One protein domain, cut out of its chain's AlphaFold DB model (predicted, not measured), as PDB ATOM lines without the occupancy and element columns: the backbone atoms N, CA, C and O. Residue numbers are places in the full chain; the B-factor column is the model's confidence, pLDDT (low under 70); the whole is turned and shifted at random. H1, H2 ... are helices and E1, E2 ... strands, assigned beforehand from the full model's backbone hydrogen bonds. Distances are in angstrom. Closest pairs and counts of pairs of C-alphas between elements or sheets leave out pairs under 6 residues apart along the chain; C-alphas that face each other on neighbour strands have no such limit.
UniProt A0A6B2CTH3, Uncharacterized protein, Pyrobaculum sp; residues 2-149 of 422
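This is residues 2 to 149 of the 422 residues of an uncharacterized protein of Pyrobaculum sp (UniProt A0A6B2CTH3). A twisted sheet of four strands, E2 to E5, and a small sheet of three, E1, E7 and E6, stand at opposite ends of a rounded body, with H2 along one face of the larger sheet and H5 over one face of the smaller. H6 packs on H2 on the side away from the larger sheet, H1 crosses H6, and H3 and H4 make a helical hairpin packed on one end of H2. The printed part has 148 residues, with six named helices and seven named strands in the order H1 H2 E1 H3 H4 E2 E3 E4 E5 H5 E6 E7 H6; both sheets, E2 E3 E4 E5 and E1 E7 E6, are antiparallel and the class is mixed. It is compact, with a radius of gyration of the C-alphas of 14.6 A and spans of 38 by 35 by 23 A.

H1, residues 2 to 14, touches H6, residues 136 to 147, only just about perpendicular at 72 degrees, closest at C-alphas Ser 6 and Ala 139, 5.2 A. H2, residues 23 to 35, touches H6 at a shallow tilt of 7 degrees, opposite ways, closest at C-alphas Glu 23 and Leu 147, 5.8 A. H3, residues 48 to 54, touches residues 31 to 35 of H2, closest at C-alphas His 53 and Ala 35, 5.4 A, and forms a hairpin with H4, residues 60 to 68. E2, 73 to 78, E3, 81 to 86, E4, 91 to 96, and E5, 102 to 107, form a meander, each strand the antiparallel neighbour of the one before: N 76 and O 83 are 3.0 A apart, N 84 and O 93 2.8 A, N 94 and O 104 2.8 A. H2 is on one face of this sheet, two layers, over E3 and E4 at a height over the sheet of 10.1 A. H5, residues 108 to 117, is on one face of the sheet of E1, 41 to 43, E7, 128 to 131, and E6, 121 to 123, also two layers, at a height over the sheet of 9.8 A. N 42 and O 129 are 2.7 A apart, N 130 and O 122 2.7 A. H1 touches H5 with residues 8 to 13, closest at C-alphas Ala 12 and Met 111, 5.3 A. Every O i to N i+4 pair is within hydrogen-bond range in H1, H2, H4, H5 and H6; H3 has 1 of 3, beside 4 of 4 O i to N i+3 pairs.

H1 begins at C-alpha 2 (-42.036, 8.531, 19.683) and spans 18.7 A; H2 spans 18.0 A, H6 16.8 A and E4 16.5 A. E2 begins at C-alpha 73 (-28.069, -22.809, 27.310), and H6 ends at C-alpha 147 (-27.154, 5.193, 21.873).

The two C-alphas farthest apart, Gly 98 and Ser 124, are 42.1 A apart. The printed part has no cut and no long link. Mean pLDDT of the printed part is 84.4; residues 2 to 3 and 47 to 71 are under 70.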
ATOM      1  N   GLU A   2     -43.236   9.347  19.968       48.69
ATOM      2  CA  GLU A   2     -42.036   8.531  19.683       48.69
ATOM      3  C   GLU A   2     -40.994   8.497  20.823       48.69
ATOM      4  O   GLU A   2     -40.410   7.458  21.116       48.69
ATOM      5  N   THR A   3     -40.843   9.601  21.560       60.84
ATOM      6  CA  THR A   3     -39.925   9.713  22.705       60.84
ATOM      7  C   THR A   3     -40.349   8.914  23.940       60.84
ATOM      8  O   THR A   3     -39.484   8.496  24.709       60.84
ATOM      9  N   ALA A   4     -41.649   8.667  24.134       83.31
ATOM     10  CA  ALA A   4     -42.149   7.940  25.301       83.31
ATOM     11  C   ALA A   4     -41.889   6.431  25.173       83.31
ATOM     12  O   ALA A   4     -41.402   5.807  26.114       83.31
ATOM     13  N   LEU A   5     -42.135   5.859  23.990       91.06
ATOM     14  CA  LEU A   5     -41.929   4.431  23.750       91.06
ATOM     15  C   LEU A   5     -40.446   4.049  23.803       91.06
ATOM     16  O   LEU A   5     -40.093   3.127  24.530       91.06
ATOM     17  N   SER A   6     -39.557   4.785  23.123       89.81
ATOM     18  CA  SER A   6     -38.112   4.506  23.200       89.81
ATOM     19  C   SER A   6     -37.563   4.636  24.627       89.81
ATOM     20  O   SER A   6     -36.659   3.890  24.999       89.81
ATOM     21  N   SER A   7     -38.120   5.537  25.447       90.00
ATOM     22  CA  SER A   7     -37.761   5.651  26.868       90.00
ATOM     23  C   SER A   7     -38.174   4.407  27.657       90.00
ATOM     24  O   SER A   7     -37.369   3.874  28.420       90.00
ATOM     25  N   LEU A   8     -39.397   3.908  27.451       93.81
ATOM     26  CA  LEU A   8     -39.875   2.680  28.095       93.81
ATOM     27  C   LEU A   8     -39.059   1.455  27.661       93.81
ATOM     28  O   LEU A   8     -38.687   0.637  28.498       93.81
ATOM     29  N   LEU A   9     -38.727   1.342  26.374       94.12
ATOM     30  CA  LEU A   9     -37.899   0.246  25.860       94.12
ATOM     31  C   LEU A   9     -36.491   0.275  26.469       94.12
ATOM     32  O   LEU A   9     -35.981  -0.760  26.890       94.12
ATOM     33  N   LEU A  10     -35.895   1.463  26.611       94.44
ATOM     34  CA  LEU A  10     -34.618   1.613  27.305       94.44
ATOM     35  C   LEU A  10     -34.713   1.200  28.782       94.44
ATOM     36  O   LEU A  10     -33.852   0.471  29.269       94.44
ATOM     37  N   GLN A  11     -35.767   1.610  29.493       94.69
ATOM     38  CA  GLN A  11     -35.997   1.180  30.877       94.69
ATOM     39  C   GLN A  11     -36.179  -0.340  30.993       94.69
ATOM     40  O   GLN A  11     -35.737  -0.935  31.974       94.69
ATOM     41  N   ALA A  12     -36.795  -0.981  29.996       93.25
ATOM     42  CA  ALA A  12     -36.941  -2.432  29.942       93.25
ATOM     43  C   ALA A  12     -35.580  -3.143  29.844       93.25
ATOM     44  O   ALA A  12     -35.329  -4.082  30.598       93.25
ATOM     45  N   VAL A  13     -34.674  -2.644  28.994       92.19
ATOM     46  CA  VAL A  13     -33.295  -3.152  28.876       92.19
ATOM     47  C   VAL A  13     -32.509  -2.932  30.172       92.19
ATOM     48  O   VAL A  13     -31.834  -3.838  30.668       92.19
ATOM     49  N   LEU A  14     -32.612  -1.737  30.757       93.56
ATOM     50  CA  LEU A  14     -31.803  -1.337  31.907       93.56
ATOM     51  C   LEU A  14     -32.197  -2.004  33.235       93.56
ATOM     52  O   LEU A  14     -31.394  -2.006  34.161       93.56
ATOM     53  N   GLN A  15     -33.368  -2.635  33.345       90.19
ATOM     54  CA  GLN A  15     -33.737  -3.405  34.547       90.19
ATOM     55  C   GLN A  15     -32.769  -4.553  34.857       90.19
ATOM     56  O   GLN A  15     -32.605  -4.930  36.017       90.19
ATOM     57  N   GLY A  16     -32.153  -5.123  33.820       86.94
ATOM     58  CA  GLY A  16     -31.149  -6.175  33.940       86.94
ATOM     59  C   GLY A  16     -29.715  -5.677  33.789       86.94
ATOM     60  O   GLY A  16     -28.810  -6.494  33.655       86.94
ATOM     61  N   ALA A  17     -29.482  -4.370  33.719       93.06
ATOM     62  CA  ALA A  17     -28.175  -3.832  33.380       93.06
ATOM     63  C   ALA A  17     -27.171  -3.903  34.543       93.06
ATOM     64  O   ALA A  17     -27.514  -3.825  35.723       93.06
ATOM     65  N   GLY A  18     -25.894  -4.041  34.193       92.81
ATOM     66  CA  GLY A  18     -24.763  -3.935  35.107       92.81
ATOM     67  C   GLY A  18     -24.403  -2.479  35.419       92.81
ATOM     68  O   GLY A  18     -25.208  -1.564  35.267       92.81
ATOM     69  N   GLU A  19     -23.166  -2.251  35.861       92.62
ATOM     70  CA  GLU A  19     -22.701  -0.911  36.256       92.62
ATOM     71  C   GLU A  19     -22.350  -0.016  35.053       92.62
ATOM     72  O   GLU A  19     -22.421   1.206  35.165       92.62
ATOM     73  N   ARG A  20     -21.940  -0.604  33.920       94.94
ATOM     74  CA  ARG A  20     -21.545   0.108  32.693       94.94
ATOM     75  C   ARG A  20     -21.981  -0.676  31.457       94.94
ATOM     76  O   ARG A  20     -21.838  -1.897  31.445       94.94
ATOM     77  N   LEU A  21     -22.470   0.030  30.443       96.19
ATOM     78  CA  LEU A  21     -22.921  -0.512  29.161       96.19
ATOM     79  C   LEU A  21     -22.496   0.432  28.040       96.19
ATOM     80  O   LEU A  21     -22.460   1.647  28.238       96.19
ATOM     81  N   ASP A  22     -22.209  -0.121  26.870       94.94
ATOM     82  CA  ASP A  22     -21.963   0.646  25.650       94.94
ATOM     83  C   ASP A  22     -22.973   0.278  24.546       94.94
ATOM     84  O   ASP A  22     -23.924  -0.481  24.764       94.94
ATOM     85  N   GLU A  23     -22.770   0.823  23.350       92.81
ATOM     86  CA  GLU A  23     -23.598   0.576  22.173       92.81
ATOM     87  C   GLU A  23     -23.732  -0.906  21.810       92.81
ATOM     88  O   GLU A  23     -24.794  -1.321  21.349       92.81
ATOM     89  N   ILE A  24     -22.702  -1.724  22.049       92.62
ATOM     90  CA  ILE A  24     -22.728  -3.152  21.729       92.62
ATOM     91  C   ILE A  24     -23.684  -3.871  22.679       92.62
ATOM     92  O   ILE A  24     -24.476  -4.705  22.239       92.62
ATOM     93  N   ASP A  25     -23.639  -3.542  23.972       94.44
ATOM     94  CA  ASP A  25     -24.526  -4.145  24.969       94.44
ATOM     95  C   ASP A  25     -26.002  -3.802  24.666       94.44
ATOM     96  O   ASP A  25     -26.863  -4.687  24.667       94.44
ATOM     97  N   ILE A  26     -26.289  -2.542  24.312       93.00
ATOM     98  CA  ILE A  26     -27.634  -2.104  23.903       93.00
ATOM     99  C   ILE A  26     -28.084  -2.801  22.615       93.00
ATOM    100  O   ILE A  26     -29.211  -3.289  22.550       93.00
ATOM    101  N   GLN A  27     -27.210  -2.896  21.613       91.62
ATOM    102  CA  GLN A  27     -27.501  -3.569  20.348       91.62
ATOM    103  C   GLN A  27     -27.895  -5.037  20.558       91.62
ATOM    104  O   GLN A  27     -28.847  -5.509  19.937       91.62
ATOM    105  N   ILE A  28     -27.192  -5.758  21.438       90.75
ATOM    106  CA  ILE A  28     -27.501  -7.159  21.761       90.75
ATOM    107  C   ILE A  28     -28.903  -7.274  22.367       90.75
ATOM    108  O   ILE A  28     -29.688  -8.122  21.940       90.75
ATOM    109  N   ALA A  29     -29.226  -6.427  23.349       91.50
ATOM    110  CA  ALA A  29     -30.528  -6.459  24.009       91.50
ATOM    111  C   ALA A  29     -31.671  -6.092  23.051       91.50
ATOM    112  O   ALA A  29     -32.681  -6.792  23.012       91.50
ATOM    113  N   VAL A  30     -31.493  -5.043  22.244       91.56
ATOM    114  CA  VAL A  30     -32.494  -4.607  21.262       91.56
ATOM    115  C   VAL A  30     -32.725  -5.671  20.194       91.56
ATOM    116  O   VAL A  30     -33.875  -6.009  19.932       91.56
ATOM    117  N   ASN A  31     -31.669  -6.265  19.638       87.94
ATOM    118  CA  ASN A  31     -31.828  -7.315  18.631       87.94
ATOM    119  C   ASN A  31     -32.558  -8.541  19.196       87.94
ATOM    120  O   ASN A  31     -33.320  -9.183  18.478       87.94
ATOM    121  N   LEU A  32     -32.382  -8.853  20.487       87.50
ATOM    122  CA  LEU A  32     -33.185  -9.886  21.138       87.50
ATOM    123  C   LEU A  32     -34.665  -9.497  21.224       87.50
ATOM    124  O   LEU A  32     -35.514 -10.339  20.957       87.50
ATOM    125  N   MET A  33     -34.986  -8.245  21.556       89.44
ATOM    126  CA  MET A  33     -36.376  -7.772  21.558       89.44
ATOM    127  C   MET A  33     -37.008  -7.845  20.164       89.44
ATOM    128  O   MET A  33     -38.158  -8.261  20.052       89.44
ATOM    129  N   GLU A  34     -36.257  -7.499  19.114       88.50
ATOM    130  CA  GLU A  34     -36.691  -7.637  17.716       88.50
ATOM    131  C   GLU A  34     -36.947  -9.104  17.349       88.50
ATOM    132  O   GLU A  34     -37.966  -9.418  16.743       88.50
ATOM    133  N   ALA A  35     -36.070 -10.021  17.763       83.25
ATOM    134  CA  ALA A  35     -36.210 -11.451  17.487       83.25
ATOM    135  C   ALA A  35     -37.413 -12.106  18.191       83.25
ATOM    136  O   ALA A  35     -37.922 -13.124  17.727       83.25
ATOM    137  N   LEU A  36     -37.867 -11.544  19.314       85.75
ATOM    138  CA  LEU A  36     -39.053 -12.011  20.040       85.75
ATOM    139  C   LEU A  36     -40.367 -11.520  19.420       85.75
ATOM    140  O   LEU A  36     -41.440 -11.961  19.846       85.75
ATOM    141  N   GLN A  37     -40.301 -10.590  18.466       87.19
ATOM    142  CA  GLN A  37     -41.469 -10.112  17.749       87.19
ATOM    143  C   GLN A  37     -41.825 -11.064  16.603       87.19
ATOM    144  O   GLN A  37     -40.980 -11.435  15.792       87.19
ATOM    145  N   ASP A  38     -43.107 -11.400  16.507       83.94
ATOM    146  CA  ASP A  38     -43.702 -12.130  15.393       83.94
ATOM    147  C   ASP A  38     -44.978 -11.400  14.947       83.94
ATOM    148  O   ASP A  38     -45.990 -11.369  15.657       83.94
ATOM    149  N   GLY A  39     -44.904 -10.721  13.799       85.25
ATOM    150  CA  GLY A  39     -45.979  -9.859  13.303       85.25
ATOM    151  C   GLY A  39     -46.312  -8.712  14.267       85.25
ATOM    152  O   GLY A  39     -45.444  -7.905  14.608       85.25
ATOM    153  N   ASP A  40     -47.575  -8.632  14.697       89.69
ATOM    154  CA  ASP A  40     -48.069  -7.667  15.693       89.69
ATOM    155  C   ASP A  40     -47.990  -8.197  17.137       89.69
ATOM    156  O   ASP A  40     -48.577  -7.613  18.054       89.69
ATOM    157  N   THR A  41     -47.275  -9.302  17.360       90.69
ATOM    158  CA  THR A  41     -47.137  -9.935  18.674       90.69
ATOM    159  C   THR A  41     -45.690  -9.991  19.147       90.69
ATOM    160  O   THR A  41     -44.750 -10.015  18.363       90.69
ATOM    161  N   LEU A  42     -45.522 -10.018  20.464       90.44
ATOM    162  CA  LEU A  42     -44.281 -10.270  21.175       90.44
ATOM    163  C   LEU A  42     -44.457 -11.556  21.982       90.44
ATOM    164  O   LEU A  42     -45.490 -11.745  22.634       90.44
ATOM    165  N   THR A  43     -43.459 -12.432  21.973       86.00
ATOM    166  CA  THR A  43     -43.494 -13.689  22.728       86.00
ATOM    167  C   THR A  43     -42.419 -13.747  23.808       86.00
ATOM    168  O   THR A  43     -41.384 -13.093  23.727       86.00
ATOM    169  N   SER A  44     -42.672 -14.555  24.837       75.44
ATOM    170  CA  SER A  44     -41.645 -14.950  25.814       75.44
ATOM    171  C   SER A  44     -40.966 -16.278  25.462       75.44
ATOM    172  O   SER A  44     -40.053 -16.712  26.168       75.44
ATOM    173  N   LYS A  45     -41.435 -16.960  24.410       76.12
ATOM    174  CA  LYS A  45     -40.823 -18.197  23.919       76.12
ATOM    175  C   LYS A  45     -39.574 -17.857  23.121       76.12
ATOM    176  O   LYS A  45     -39.550 -16.878  22.391       76.12
ATOM    177  N   LEU A  46     -38.547 -18.677  23.293       71.75
ATOM    178  CA  LEU A  46     -37.303 -18.606  22.540       71.75
ATOM    179  C   LEU A  46     -37.257 -19.823  21.627       71.75
ATOM    180  O   LEU A  46     -36.608 -20.822  21.940       71.75
ATOM    181  N   GLU A  47     -38.011 -19.762  20.535       68.12
ATOM    182  CA  GLU A  47     -37.990 -20.820  19.532       68.12
ATOM    183  C   GLU A  47     -36.770 -20.661  18.623       68.12
ATOM    184  O   GLU A  47     -36.291 -19.555  18.352       68.12
ATOM    185  N   ALA A  48     -36.260 -21.777  18.104       62.00
ATOM    186  CA  ALA A  48     -35.068 -21.744  17.264       62.00
ATOM    187  C   ALA A  48     -35.267 -20.914  15.979       62.00
ATOM    188  O   ALA A  48     -34.318 -20.301  15.501       62.00
ATOM    189  N   SER A  49     -36.500 -20.833  15.460       61.75
ATOM    190  CA  SER A  49     -36.881 -19.981  14.325       61.75
ATOM    191  C   SER A  49     -36.761 -18.483  14.623       61.75
ATOM    192  O   SER A  49     -36.342 -17.726  13.757       61.75
ATOM    193  N   GLN A  50     -37.060 -18.059  15.851       65.88
ATOM    194  CA  GLN A  50     -36.953 -16.662  16.285       65.88
ATOM    195  C   GLN A  50     -35.494 -16.234  16.428       65.88
ATOM    196  O   GLN A  50     -35.108 -15.137  16.038       65.88
ATOM    197  N   LEU A  51     -34.639 -17.148  16.889       64.50
ATOM    198  CA  LEU A  51     -33.202 -16.908  17.013       64.50
ATOM    199  C   LEU A  51     -32.492 -16.744  15.663       64.50
ATOM    200  O   LEU A  51     -31.427 -16.129  15.616       64.50
ATOM    201  N   ILE A  52     -33.077 -17.230  14.559       60.56
ATOM    202  CA  ILE A  52     -32.554 -16.991  13.204       60.56
ATOM    203  C   ILE A  52     -32.522 -15.491  12.885       60.56
ATOM    204  O   ILE A  52     -31.586 -15.048  12.227       60.56
ATOM    205  N   HIS A  53     -33.463 -14.690  13.404       57.03
ATOM    206  CA  HIS A  53     -33.475 -13.233  13.205       57.03
ATOM    207  C   HIS A  53     -32.292 -12.518  13.856       57.03
ATOM    208  O   HIS A  53     -31.974 -11.384  13.503       57.03
ATOM    209  N   LEU A  54     -31.575 -13.197  14.749       64.94
ATOM    210  CA  LEU A  54     -30.334 -12.686  15.283       64.94
ATOM    211  C   LEU A  54     -29.133 -12.953  14.357       64.94
ATOM    212  O   LEU A  54     -28.017 -12.610  14.720       64.94
ATOM    213  N   SER A  55     -29.300 -13.496  13.147       56.38
ATOM    214  CA  SER A  55     -28.208 -13.817  12.201       56.38
ATOM    215  C   SER A  55     -27.229 -12.672  11.902       56.38
ATOM    216  O   SER A  55     -26.122 -12.924  11.445       56.38
ATOM    217  N   ASN A  56     -27.602 -11.417  12.165       55.28
ATOM    218  CA  ASN A  56     -26.703 -10.262  12.038       55.28
ATOM    219  C   ASN A  56     -25.687 -10.149  13.198       55.28
ATOM    220  O   ASN A  56     -24.654  -9.499  13.057       55.28
ATOM    221  N   ILE A  57     -25.963 -10.791  14.337       58.19
ATOM    222  CA  ILE A  57     -25.053 -10.962  15.483       58.19
ATOM    223  C   ILE A  57     -24.411 -12.369  15.471       58.19
ATOM    224  O   ILE A  57     -23.315 -12.553  15.999       58.19
ATOM    225  N   PHE A  58     -25.067 -13.365  14.865       61.78
ATOM    226  CA  PHE A  58     -24.733 -14.787  14.994       61.78
ATOM    227  C   PHE A  58     -24.160 -15.361  13.694       61.78
ATOM    228  O   PHE A  58     -24.682 -15.115  12.609       61.78
ATOM    229  N   LYS A  59     -23.156 -16.243  13.776       58.62
ATOM    230  CA  LYS A  59     -22.769 -17.049  12.608       58.62
ATOM    231  C   LYS A  59     -23.879 -18.058  12.294       58.62
ATOM    232  O   LYS A  59     -24.285 -18.829  13.161       58.62
ATOM    233  N   ILE A  60     -24.333 -18.102  11.038       55.19
ATOM    234  CA  ILE A  60     -25.411 -18.996  10.555       55.19
ATOM    235  C   ILE A  60     -25.157 -20.475  10.920       55.19
ATOM    236  O   ILE A  60     -26.093 -21.227  11.184       55.19
ATOM    237  N   GLU A  61     -23.896 -20.906  10.968       56.84
ATOM    238  CA  GLU A  61     -23.500 -22.277  11.324       56.84
ATOM    239  C   GLU A  61     -23.723 -22.611  12.811       56.84
ATOM    240  O   GLU A  61     -24.094 -23.738  13.141       56.84
ATOM    241  N   GLU A  62     -23.576 -21.634  13.711       57.78
ATOM    242  CA  GLU A  62     -23.832 -21.802  15.148       57.78
ATOM    243  C   GLU A  62     -25.340 -21.912  15.424       57.78
ATOM    244  O   GLU A  62     -25.768 -22.772  16.198       57.78
ATOM    245  N   LEU A  63     -26.159 -21.133  14.703       59.38
ATOM    246  CA  LEU A  63     -27.626 -21.216  14.738       59.38
ATOM    247  C   LEU A  63     -28.150 -22.570  14.228       59.38
ATOM    248  O   LEU A  63     -29.087 -23.129  14.795       59.38
ATOM    249  N   LYS A  64     -27.518 -23.155  13.199       56.53
ATOM    250  CA  LYS A  64     -27.882 -24.490  12.689       56.53
ATOM    251  C   LYS A  64     -27.661 -25.596  13.724       56.53
ATOM    252  O   LYS A  64     -28.502 -26.482  13.855       56.53
ATOM    253  N   ASN A  65     -26.575 -25.537  14.495       54.72
ATOM    254  CA  ASN A  65     -26.299 -26.525  15.545       54.72
ATOM    255  C   ASN A  65     -27.275 -26.428  16.732       54.72
ATOM    256  O   ASN A  65     -27.583 -27.446  17.351       54.72
ATOM    257  N   LEU A  66     -27.802 -25.231  17.007       56.75
ATOM    258  CA  LEU A  66     -28.846 -24.988  18.010       56.75
ATOM    259  C   LEU A  66     -30.197 -25.602  17.636       56.75
ATOM    260  O   LEU A  66     -30.862 -26.177  18.494       56.75
ATOM    261  N   ILE A  67     -30.566 -25.530  16.355       56.50
ATOM    262  CA  ILE A  67     -31.782 -26.163  15.820       56.50
ATOM    263  C   ILE A  67     -31.694 -27.696  15.929       56.50
ATOM    264  O   ILE A  67     -32.694 -28.363  16.179       56.50
ATOM    265  N   LEU A  68     -30.494 -28.264  15.765       55.31
ATOM    266  CA  LEU A  68     -30.280 -29.716  15.719       55.31
ATOM    267  C   LEU A  68     -30.116 -30.376  17.099       55.31
ATOM    268  O   LEU A  68     -30.322 -31.585  17.218       55.31
ATOM    269  N   LYS A  69     -29.737 -29.624  18.143       61.09
ATOM    270  CA  LYS A  69     -29.604 -30.119  19.525       61.09
ATOM    271  C   LYS A  69     -30.103 -29.062  20.519       61.09
ATOM    272  O   LYS A  69     -29.323 -28.175  20.875       61.09
ATOM    273  N   PRO A  70     -31.351 -29.155  21.013       60.78
ATOM    274  CA  PRO A  70     -31.870 -28.199  21.981       60.78
ATOM    275  C   PRO A  70     -31.070 -28.296  23.286       60.78
ATOM    276  O   PRO A  70     -31.187 -29.247  24.056       60.78
ATOM    277  N   SER A  71     -30.215 -27.303  23.512       68.19
ATOM    278  CA  SER A  71     -29.512 -27.090  24.772       68.19
ATOM    279  C   SER A  71     -30.314 -26.113  25.620       68.19
ATOM    280  O   SER A  71     -30.858 -25.135  25.106       68.19
ATOM    281  N   ARG A  72     -30.338 -26.332  26.938       78.62
ATOM    282  CA  ARG A  72     -30.872 -25.351  27.894       78.62
ATOM    283  C   ARG A  72     -30.169 -23.995  27.764       78.62
ATOM    284  O   ARG A  72     -30.791 -22.957  27.950       78.62
ATOM    285  N   TYR A  73     -28.873 -24.014  27.463       78.38
ATOM    286  CA  TYR A  73     -28.069 -22.809  27.310       78.38
ATOM    287  C   TYR A  73     -27.619 -22.646  25.869       78.38
ATOM    288  O   TYR A  73     -26.963 -23.522  25.302       78.38
ATOM    289  N   ILE A  74     -27.915 -21.477  25.327       79.62
ATOM    290  CA  ILE A  74     -27.435 -21.002  24.040       79.62
ATOM    291  C   ILE A  74     -26.297 -20.043  24.339       79.62
ATOM    292  O   ILE A  74     -26.524 -19.052  25.024       79.62
ATOM    293  N   LYS A  75     -25.079 -20.348  23.895       82.00
ATOM    294  CA  LYS A  75     -23.893 -19.529  24.166       82.00
ATOM    295  C   LYS A  75     -23.168 -19.180  22.884       82.00
ATOM    296  O   LYS A  75     -22.995 -20.048  22.034       82.00
ATOM    297  N   PHE A  76     -22.708 -17.944  22.781       80.12
ATOM    298  CA  PHE A  76     -21.954 -17.467  21.628       80.12
ATOM    299  C   PHE A  76     -21.091 -16.269  22.012       80.12
ATOM    300  O   PHE A  76     -21.243 -15.686  23.087       80.12
ATOM    301  N   LYS A  77     -20.140 -15.927  21.143       85.69
ATOM    302  CA  LYS A  77     -19.221 -14.810  21.356       85.69
ATOM    303  C   LYS A  77     -19.500 -13.724  20.332       85.69
ATOM    304  O   LYS A  77     -19.609 -14.016  19.147       85.69
ATOM    305  N   TYR A  78     -19.558 -12.481  20.787       84.50
ATOM    306  CA  TYR A  78     -19.702 -11.312  19.929       84.50
ATOM    307  C   TYR A  78     -18.776 -10.210  20.432       84.50
ATOM    308  O   TYR A  78     -18.865  -9.793  21.589       84.50
ATOM    309  N   ASN A  79     -17.850  -9.763  19.581       87.56
ATOM    310  CA  ASN A  79     -16.734  -8.906  19.985       87.56
ATOM    311  C   ASN A  79     -15.997  -9.491  21.209       87.56
ATOM    312  O   ASN A  79     -15.555 -10.639  21.190       87.56
ATOM    313  N   ASN A  80     -15.879  -8.718  22.287       91.44
ATOM    314  CA  ASN A  80     -15.283  -9.117  23.559       91.44
ATOM    315  C   ASN A  80     -16.324  -9.570  24.604       91.44
ATOM    316  O   ASN A  80     -16.050  -9.487  25.801       91.44
ATOM    317  N   ARG A  81     -17.502 -10.050  24.182       92.75
ATOM    318  CA  ARG A  81     -18.554 -10.579  25.065       92.75
ATOM    319  C   ARG A  81     -18.864 -12.047  24.791       92.75
ATOM    320  O   ARG A  81     -18.847 -12.493  23.646       92.75
ATOM    321  N   GLU A  82     -19.176 -12.786  25.848       91.75
ATOM    322  CA  GLU A  82     -19.940 -14.030  25.810       91.75
ATOM    323  C   GLU A  82     -21.407 -13.694  26.080       91.75
ATOM    324  O   GLU A  82     -21.740 -13.063  27.082       91.75
ATOM    325  N   ILE A  83     -22.281 -14.126  25.185       89.31
ATOM    326  CA  ILE A  83     -23.722 -13.975  25.317       89.31
ATOM    327  C   ILE A  83     -24.292 -15.358  25.595       89.31
ATOM    328  O   ILE A  83     -23.981 -16.320  24.894       89.31
ATOM    329  N   SER A  84     -25.107 -15.461  26.637       88.19
ATOM    330  CA  SER A  84     -25.777 -16.687  27.040       88.19
ATOM    331  C   SER A  84     -27.272 -16.448  27.180       88.19
ATOM    332  O   SER A  84     -27.691 -15.531  27.877       88.19
ATOM    333  N   ILE A  85     -28.080 -17.297  26.557       86.06
ATOM    334  CA  ILE A  85     -29.530 -17.317  26.728       86.06
ATOM    335  C   ILE A  85     -29.896 -18.654  27.378       86.06
ATOM    336  O   ILE A  85     -29.617 -19.712  26.812       86.06
ATOM    337  N   ASP A  86     -30.480 -18.614  28.575       87.06
ATOM    338  CA  ASP A  86     -31.096 -19.788  29.208       87.06
ATOM    339  C   ASP A  86     -32.544 -19.880  28.720       87.06
ATOM    340  O   ASP A  86     -33.372 -19.034  29.057       87.06
ATOM    341  N   THR A  87     -32.847 -20.888  27.904       80.81
ATOM    342  CA  THR A  87     -34.171 -21.077  27.291       80.81
ATOM    343  C   THR A  87     -35.224 -21.529  28.296       80.81
ATOM    344  O   THR A  87     -36.412 -21.305  28.076       80.81
ATOM    345  N   GLN A  88     -34.808 -22.121  29.421       83.75
ATOM    346  CA  GLN A  88     -35.717 -22.560  30.475       83.75
ATOM    347  C   GLN A  88     -36.074 -21.406  31.411       83.75
ATOM    348  O   GLN A  88     -37.248 -21.193  31.703       83.75
ATOM    349  N   SER A  89     -35.070 -20.669  31.896       87.06
ATOM    350  CA  SER A  89     -35.311 -19.515  32.778       87.06
ATOM    351  C   SER A  89     -35.629 -18.222  32.020       87.06
ATOM    352  O   SER A  89     -35.989 -17.228  32.649       87.06
ATOM    353  N   LYS A  90     -35.524 -18.239  30.685       88.19
ATOM    354  CA  LYS A  90     -35.763 -17.105  29.781       88.19
ATOM    355  C   LYS A  90     -34.934 -15.879  30.174       88.19
ATOM    356  O   LYS A  90     -35.448 -14.766  30.307       88.19
ATOM    357  N   VAL A  91     -33.640 -16.097  30.401       90.38
ATOM    358  CA  VAL A  91     -32.695 -15.048  30.812       90.38
ATOM    359  C   VAL A  91     -31.617 -14.870  29.753       90.38
ATOM    360  O   VAL A  91     -30.897 -15.816  29.438       90.38
ATOM    361  N   LEU A  92     -31.467 -13.638  29.267       90.75
ATOM    362  CA  LEU A  92     -30.290 -13.180  28.534       90.75
ATOM    363  C   LEU A  92     -29.216 -12.753  29.535       90.75
ATOM    364  O   LEU A  92     -29.468 -11.942  30.420       90.75
ATOM    365  N   THR A  93     -28.002 -13.256  29.362       93.81
ATOM    366  CA  THR A  93     -26.805 -12.826  30.085       93.81
ATOM    367  C   THR A  93     -25.735 -12.412  29.082       93.81
ATOM    368  O   THR A  93     -25.433 -13.164  28.162       93.81
ATOM    369  N   VAL A  94     -25.146 -11.237  29.269       94.62
ATOM    370  CA  VAL A  94     -24.005 -10.729  28.503       94.62
ATOM    371  C   VAL A  94     -22.854 -10.516  29.476       94.62
ATOM    372  O   VAL A  94     -22.963  -9.737  30.425       94.62
ATOM    373  N   THR A  95     -21.756 -11.227  29.249       95.12
ATOM    374  CA  THR A  95     -20.575 -11.241  30.115       95.12
ATOM    375  C   THR A  95     -19.344 -10.875  29.307       95.12
ATOM    376  O   THR A  95     -19.162 -11.341  28.187       95.12
ATOM    377  N   CYS A  96     -18.457 -10.069  29.867       95.00
ATOM    378  CA  CYS A  96     -17.199  -9.717  29.221       95.00
ATOM    379  C   CYS A  96     -16.231 -10.909  29.179       95.00
ATOM    380  O   CYS A  96     -15.991 -11.564  30.192       95.00
ATOM    381  N   LEU A  97     -15.641 -11.188  28.015       91.75
ATOM    382  CA  LEU A  97     -14.672 -12.274  27.849       91.75
ATOM    383  C   LEU A  97     -13.422 -12.027  28.699       91.75
ATOM    384  O   LEU A  97     -12.887 -10.923  28.732       91.75
ATOM    385  N   GLY A  98     -12.943 -13.073  29.375       83.81
ATOM    386  CA  GLY A  98     -11.783 -12.973  30.269       83.81
ATOM    387  C   GLY A  98     -12.069 -12.248  31.591       83.81
ATOM    388  O   GLY A  98     -11.141 -11.975  32.346       83.81
ATOM    389  N   SER A  99     -13.338 -11.953  31.887       82.81
ATOM    390  CA  SER A  99     -13.800 -11.313  33.118       82.81
ATOM    391  C   SER A  99     -15.051 -12.020  33.651       82.81
ATOM    392  O   SER A  99     -15.768 -12.683  32.909       82.81
ATOM    393  N   SER A 100     -15.350 -11.867  34.942       83.56
ATOM    394  CA  SER A 100     -16.656 -12.229  35.517       83.56
ATOM    395  C   SER A 100     -17.681 -11.089  35.427       83.56
ATOM    396  O   SER A 100     -18.801 -11.214  35.924       83.56
ATOM    397  N   THR A 101     -17.315  -9.966  34.800       91.56
ATOM    398  CA  THR A 101     -18.176  -8.784  34.678       91.56
ATOM    399  C   THR A 101     -19.352  -9.077  33.753       91.56
ATOM    400  O   THR A 101     -19.175  -9.268  32.552       91.56
ATOM    401  N   THR A 102     -20.556  -9.082  34.320       94.00
ATOM    402  CA  THR A 102     -21.821  -9.159  33.580       94.00
ATOM    403  C   THR A 102     -22.307  -7.743  33.271       94.00
ATOM    404  O   THR A 102     -22.518  -6.959  34.198       94.00
ATOM    405  N   THR A 103     -22.475  -7.405  31.990       94.31
ATOM    406  CA  THR A 103     -22.997  -6.098  31.547       94.31
ATOM    407  C   THR A 103     -24.518  -6.099  31.451       94.31
ATOM    408  O   THR A 103     -25.142  -5.079  31.734       94.31
ATOM    409  N   ILE A 104     -25.130  -7.241  31.116       95.50
ATOM    410  CA  ILE A 104     -26.587  -7.418  31.064       95.50
ATOM    411  C   ILE A 104     -26.964  -8.782  31.646       95.50
ATOM    412  O   ILE A 104     -26.381  -9.802  31.296       95.50
ATOM    413  N   ARG A 105     -27.985  -8.809  32.498       94.69
ATOM    414  CA  ARG A 105     -28.716  -9.989  32.962       94.69
ATOM    415  C   ARG A 105     -30.214  -9.685  32.930       94.69
ATOM    416  O   ARG A 105     -30.799  -9.260  33.922       94.69
ATOM    417  N   MET A 106     -30.837  -9.898  31.779       91.94
ATOM    418  CA  MET A 106     -32.222  -9.518  31.505       91.94
ATOM    419  C   MET A 106     -33.142 -10.743  31.521       91.94
ATOM    420  O   MET A 106     -32.931 -11.692  30.770       91.94
ATOM    421  N   SER A 107     -34.181 -10.713  32.358       92.12
ATOM    422  CA  SER A 107     -35.282 -11.686  32.318       92.12
ATOM    423  C   SER A 107     -36.306 -11.247  31.273       92.12
ATOM    424  O   SER A 107     -36.856 -10.150  31.377       92.12
ATOM    425  N   LEU A 108     -36.583 -12.108  30.292       89.62
ATOM    426  CA  LEU A 108     -37.559 -11.820  29.239       89.62
ATOM    427  C   LEU A 108     -38.971 -11.677  29.799       89.62
ATOM    428  O   LEU A 108     -39.696 -10.764  29.412       89.62
ATOM    429  N   ASP A 109     -39.340 -12.525  30.760       90.56
ATOM    430  CA  ASP A 109     -40.632 -12.411  31.434       90.56
ATOM    431  C   ASP A 109     -40.738 -11.063  32.163       90.56
ATOM    432  O   ASP A 109     -41.736 -10.366  32.008       90.56
ATOM    433  N   SER A 110     -39.701 -10.647  32.903       91.44
ATOM    434  CA  SER A 110     -39.706  -9.358  33.621       91.44
ATOM    435  C   SER A 110     -39.811  -8.167  32.666       91.44
ATOM    436  O   SER A 110     -40.585  -7.243  32.911       91.44
ATOM    437  N   MET A 111     -39.087  -8.219  31.545       93.12
ATOM    438  CA  MET A 111     -39.170  -7.227  30.475       93.12
ATOM    439  C   MET A 111     -40.598  -7.134  29.913       93.12
ATOM    440  O   MET A 111     -41.158  -6.044  29.834       93.12
ATOM    441  N   ILE A 112     -41.224  -8.264  29.572       92.75
ATOM    442  CA  ILE A 112     -42.599  -8.295  29.048       92.75
ATOM    443  C   ILE A 112     -43.602  -7.789  30.086       92.75
ATOM    444  O   ILE A 112     -44.486  -7.004  29.745       92.75
ATOM    445  N   TRP A 113     -43.466  -8.191  31.352       92.88
ATOM    446  CA  TRP A 113     -44.314  -7.694  32.437       92.88
ATOM    447  C   TRP A 113     -44.203  -6.181  32.595       92.88
ATOM    448  O   TRP A 113     -45.222  -5.515  32.775       92.88
ATOM    449  N   PHE A 114     -42.999  -5.626  32.465       93.31
ATOM    450  CA  PHE A 114     -42.798  -4.184  32.466       93.31
ATOM    451  C   PHE A 114     -43.496  -3.503  31.281       93.31
ATOM    452  O   PHE A 114     -44.199  -2.510  31.472       93.31
ATOM    453  N   LEU A 115     -43.363  -4.041  30.065       94.06
ATOM    454  CA  LEU A 115     -44.050  -3.506  28.882       94.06
ATOM    455  C   LEU A 115     -45.578  -3.586  29.019       94.06
ATOM    456  O   LEU A 115     -46.281  -2.656  28.626       94.06
ATOM    457  N   LEU A 116     -46.093  -4.663  29.615       94.00
ATOM    458  CA  LEU A 116     -47.516  -4.845  29.904       94.00
ATOM    459  C   LEU A 116     -48.008  -3.814  30.924       94.00
ATOM    460  O   LEU A 116     -49.036  -3.178  30.702       94.00
ATOM    461  N   ALA A 117     -47.263  -3.611  32.013       93.62
ATOM    462  CA  ALA A 117     -47.600  -2.641  33.056       93.62
ATOM    463  C   ALA A 117     -47.630  -1.194  32.537       93.62
ATOM    464  O   ALA A 117     -48.391  -0.376  33.045       93.62
ATOM    465  N   ASN A 118     -46.842  -0.892  31.503       92.62
ATOM    466  CA  ASN A 118     -46.787   0.425  30.870       92.62
ATOM    467  C   ASN A 118     -47.669   0.541  29.613       92.62
ATOM    468  O   ASN A 118     -47.547   1.510  28.866       92.62
ATOM    469  N   GLY A 119     -48.547  -0.434  29.353       93.50
ATOM    470  CA  GLY A 119     -49.503  -0.374  28.243       93.50
ATOM    471  C   GLY A 119     -48.873  -0.441  26.847       93.50
ATOM    472  O   GLY A 119     -49.508  -0.041  25.877       93.50
ATOM    473  N   VAL A 120     -47.642  -0.946  26.724       94.56
ATOM    474  CA  VAL A 120     -46.969  -1.143  25.426       94.56
ATOM    475  C   VAL A 120     -47.484  -2.408  24.734       94.56
ATOM    476  O   VAL A 120     -47.588  -2.462  23.508       94.56
ATOM    477  N   VAL A 121     -47.829  -3.425  25.524       95.31
ATOM    478  CA  VAL A 121     -48.364  -4.702  25.041       95.31
ATOM    479  C   VAL A 121     -49.597  -5.122  25.840       95.31
ATOM    480  O   VAL A 121     -49.769  -4.742  26.998       95.31
ATOM    481  N   ARG A 122     -50.441  -5.973  25.250       95.69
ATOM    482  CA  ARG A 122     -51.571  -6.629  25.919       95.69
ATOM    483  C   ARG A 122     -51.485  -8.134  25.738       95.69
ATOM    484  O   ARG A 122     -51.257  -8.615  24.635       95.69
ATOM    485  N   ARG A 123     -51.754  -8.896  26.796       94.38
ATOM    486  CA  ARG A 123     -51.842 -10.358  26.703       94.38
ATOM    487  C   ARG A 123     -52.891 -10.774  25.661       94.38
ATOM    488  O   ARG A 123     -54.031 -10.315  25.718       94.38
ATOM    489  N   SER A 124     -52.491 -11.624  24.718       92.44
ATOM    490  CA  SER A 124     -53.372 -12.204  23.694       92.44
ATOM    491  C   SER A 124     -53.544 -13.713  23.889       92.44
ATOM    492  O   SER A 124     -54.660 -14.216  23.780       92.44
ATOM    493  N   LYS A 125     -52.468 -14.415  24.281       88.50
ATOM    494  CA  LYS A 125     -52.469 -15.820  24.722       88.50
ATOM    495  C   LYS A 125     -51.573 -16.003  25.955       88.50
ATOM    496  O   LYS A 125     -51.064 -15.033  26.518       88.50
ATOM    497  N   ILE A 126     -51.388 -17.251  26.397       84.56
ATOM    498  CA  ILE A 126     -50.575 -17.588  27.582       84.56
ATOM    499  C   ILE A 126     -49.142 -17.044  27.464       84.56
ATOM    500  O   ILE A 126     -48.658 -16.435  28.412       84.56
ATOM    501  N   ASP A 127     -48.511 -17.166  26.295       82.44
ATOM    502  CA  ASP A 127     -47.127 -16.712  26.075       82.44
ATOM    503  C   ASP A 127     -46.991 -15.631  24.990       82.44
ATOM    504  O   ASP A 127     -45.872 -15.259  24.647       82.44
ATOM    505  N   GLU A 128     -48.109 -15.122  24.463       89.75
ATOM    506  CA  GLU A 128     -48.139 -14.147  23.363       89.75
ATOM    507  C   GLU A 128     -48.813 -12.841  23.792       89.75
ATOM    508  O   GLU A 128     -49.897 -12.825  24.395       89.75
ATOM    509  N   PHE A 129     -48.211 -11.723  23.405       94.94
ATOM    510  CA  PHE A 129     -48.618 -10.381  23.793       94.94
ATOM    511  C   PHE A 129     -48.751  -9.510  22.549       94.94
ATOM    512  O   PHE A 129     -47.780  -9.282  21.843       94.94
ATOM    513  N   LYS A 130     -49.952  -9.007  22.273       96.00
ATOM    514  CA  LYS A 130     -50.185  -8.077  21.172       96.00
ATOM    515  C   LYS A 130     -49.502  -6.744  21.466       96.00
ATOM    516  O   LYS A 130     -49.739  -6.162  22.526       96.00
ATOM    517  N   ILE A 131     -48.695  -6.267  20.531       95.56
ATOM    518  CA  ILE A 131     -48.059  -4.954  20.569       95.56
ATOM    519  C   ILE A 131     -49.130  -3.902  20.267       95.56
ATOM    520  O   ILE A 131     -49.905  -4.047  19.324       95.56
ATOM    521  N   LEU A 132     -49.221  -2.871  21.108       92.88
ATOM    522  CA  LEU A 132     -50.234  -1.815  20.977       92.88
ATOM    523  C   LEU A 132     -49.713  -0.565  20.257       92.88
ATOM    524  O   LEU A 132     -50.496   0.327  19.950       92.88
ATOM    525  N   ALA A 133     -48.403  -0.491  20.016       87.75
ATOM    526  CA  ALA A 133     -47.757   0.628  19.347       87.75
ATOM    527  C   ALA A 133     -47.330   0.250  17.923       87.75
ATOM    528  O   ALA A 133     -46.457  -0.598  17.739       87.75
ATOM    529  N   ASP A 134     -47.884   0.941  16.926       85.69
ATOM    530  CA  ASP A 134     -47.604   0.688  15.503       85.69
ATOM    531  C   ASP A 134     -46.140   0.968  15.111       85.69
ATOM    532  O   ASP A 134     -45.644   0.461  14.109       85.69
ATOM    533  N   ASN A 135     -45.420   1.756  15.912       89.56
ATOM    534  CA  ASN A 135     -44.033   2.154  15.672       89.56
ATOM    535  C   ASN A 135     -43.010   1.394  16.539       89.56
ATOM    536  O   ASN A 135     -41.906   1.893  16.744       89.56
ATOM    537  N   PHE A 136     -43.347   0.212  17.068       91.94
ATOM    538  CA  PHE A 136     -42.486  -0.535  17.998       91.94
ATOM    539  C   PHE A 136     -41.082  -0.835  17.443       91.94
ATOM    540  O   PHE A 136     -40.089  -0.479  18.077       91.94
ATOM    541  N   LEU A 137     -40.984  -1.408  16.237       90.38
ATOM    542  CA  LEU A 137     -39.693  -1.683  15.587       90.38
ATOM    543  C   LEU A 137     -38.906  -0.400  15.304       90.38
ATOM    544  O   LEU A 137     -37.708  -0.335  15.566       90.38
ATOM    545  N   GLN A 138     -39.584   0.652  14.838       92.06
ATOM    546  CA  GLN A 138     -38.946   1.949  14.617       92.06
ATOM    547  C   GLN A 138     -38.396   2.529  15.929       92.06
ATOM    548  O   GLN A 138     -37.309   3.094  15.948       92.06
ATOM    549  N   ALA A 139     -39.107   2.357  17.047       93.69
ATOM    550  CA  ALA A 139     -38.664   2.827  18.355       93.69
ATOM    551  C   ALA A 139     -37.433   2.068  18.883       93.69
ATOM    552  O   ALA A 139     -36.602   2.683  19.560       93.69
ATOM    553  N   LEU A 140     -37.304   0.773  18.566       92.88
ATOM    554  CA  LEU A 140     -36.108  -0.036  18.832       92.88
ATOM    555  C   LEU A 140     -34.919   0.407  17.966       92.88
ATOM    556  O   LEU A 140     -33.811   0.577  18.477       92.88
ATOM    557  N   GLU A 141     -35.149   0.679  16.682       91.38
ATOM    558  CA  GLU A 141     -34.113   1.192  15.780       91.38
ATOM    559  C   GLU A 141     -33.621   2.584  16.198       91.38
ATOM    560  O   GLU A 141     -32.418   2.810  16.352       91.38
ATOM    561  N   ASN A 142     -34.546   3.491  16.517       92.19
ATOM    562  CA  ASN A 142     -34.227   4.811  17.054       92.19
ATOM    563  C   ASN A 142     -33.392   4.717  18.341       92.19
ATOM    564  O   ASN A 142     -32.521   5.555  18.577       92.19
ATOM    565  N   LEU A 143     -33.637   3.704  19.184       92.69
ATOM    566  CA  LEU A 143     -32.872   3.487  20.410       92.69
ATOM    567  C   LEU A 143     -31.414   3.111  20.110       92.69
ATOM    568  O   LEU A 143     -30.510   3.705  20.701       92.69
ATOM    569  N   LYS A 144     -31.184   2.183  19.169       92.00
ATOM    570  CA  LYS A 144     -29.836   1.799  18.711       92.00
ATOM    571  C   LYS A 144     -29.075   3.007  18.171       92.00
ATOM    572  O   LYS A 144     -27.962   3.288  18.612       92.00
ATOM    573  N   GLN A 145     -29.704   3.775  17.284       91.94
ATOM    574  CA  GLN A 145     -29.087   4.952  16.670       91.94
ATOM    575  C   GLN A 145     -28.744   6.020  17.710       91.94
ATOM    576  O   GLN A 145     -27.615   6.515  17.745       91.94
ATOM    577  N   LYS A 146     -29.689   6.321  18.611       90.81
ATOM    578  CA  LYS A 146     -29.508   7.309  19.678       90.81
ATOM    579  C   LYS A 146     -28.352   6.945  20.609       90.81
ATOM    580  O   LYS A 146     -27.650   7.842  21.063       90.81
ATOM    581  N   LEU A 147     -28.151   5.660  20.903       93.31
ATOM    582  CA  LEU A 147     -27.154   5.193  21.873       93.31
ATOM    583  C   LEU A 147     -25.834   4.709  21.245       93.31
ATOM    584  O   LEU A 147     -24.923   4.354  21.984       93.31
ATOM    585  N   SER A 148     -25.690   4.778  19.920       91.31
ATOM    586  CA  SER A 148     -24.526   4.283  19.159       91.31
ATOM    587  C   SER A 148     -23.150   4.821  19.588       91.31
ATOM    588  O   SER A 148     -22.150   4.135  19.402       91.31
ATOM    589  N   ASN A 149     -23.078   6.023  20.170       93.31
ATOM    590  CA  ASN A 149     -21.841   6.614  20.703       93.31
ATOM    591  C   ASN A 149     -21.972   7.017  22.181       93.31
ATOM    592  O   ASN A 149     -21.403   8.019  22.629       93.31
TER     593      ASN A 149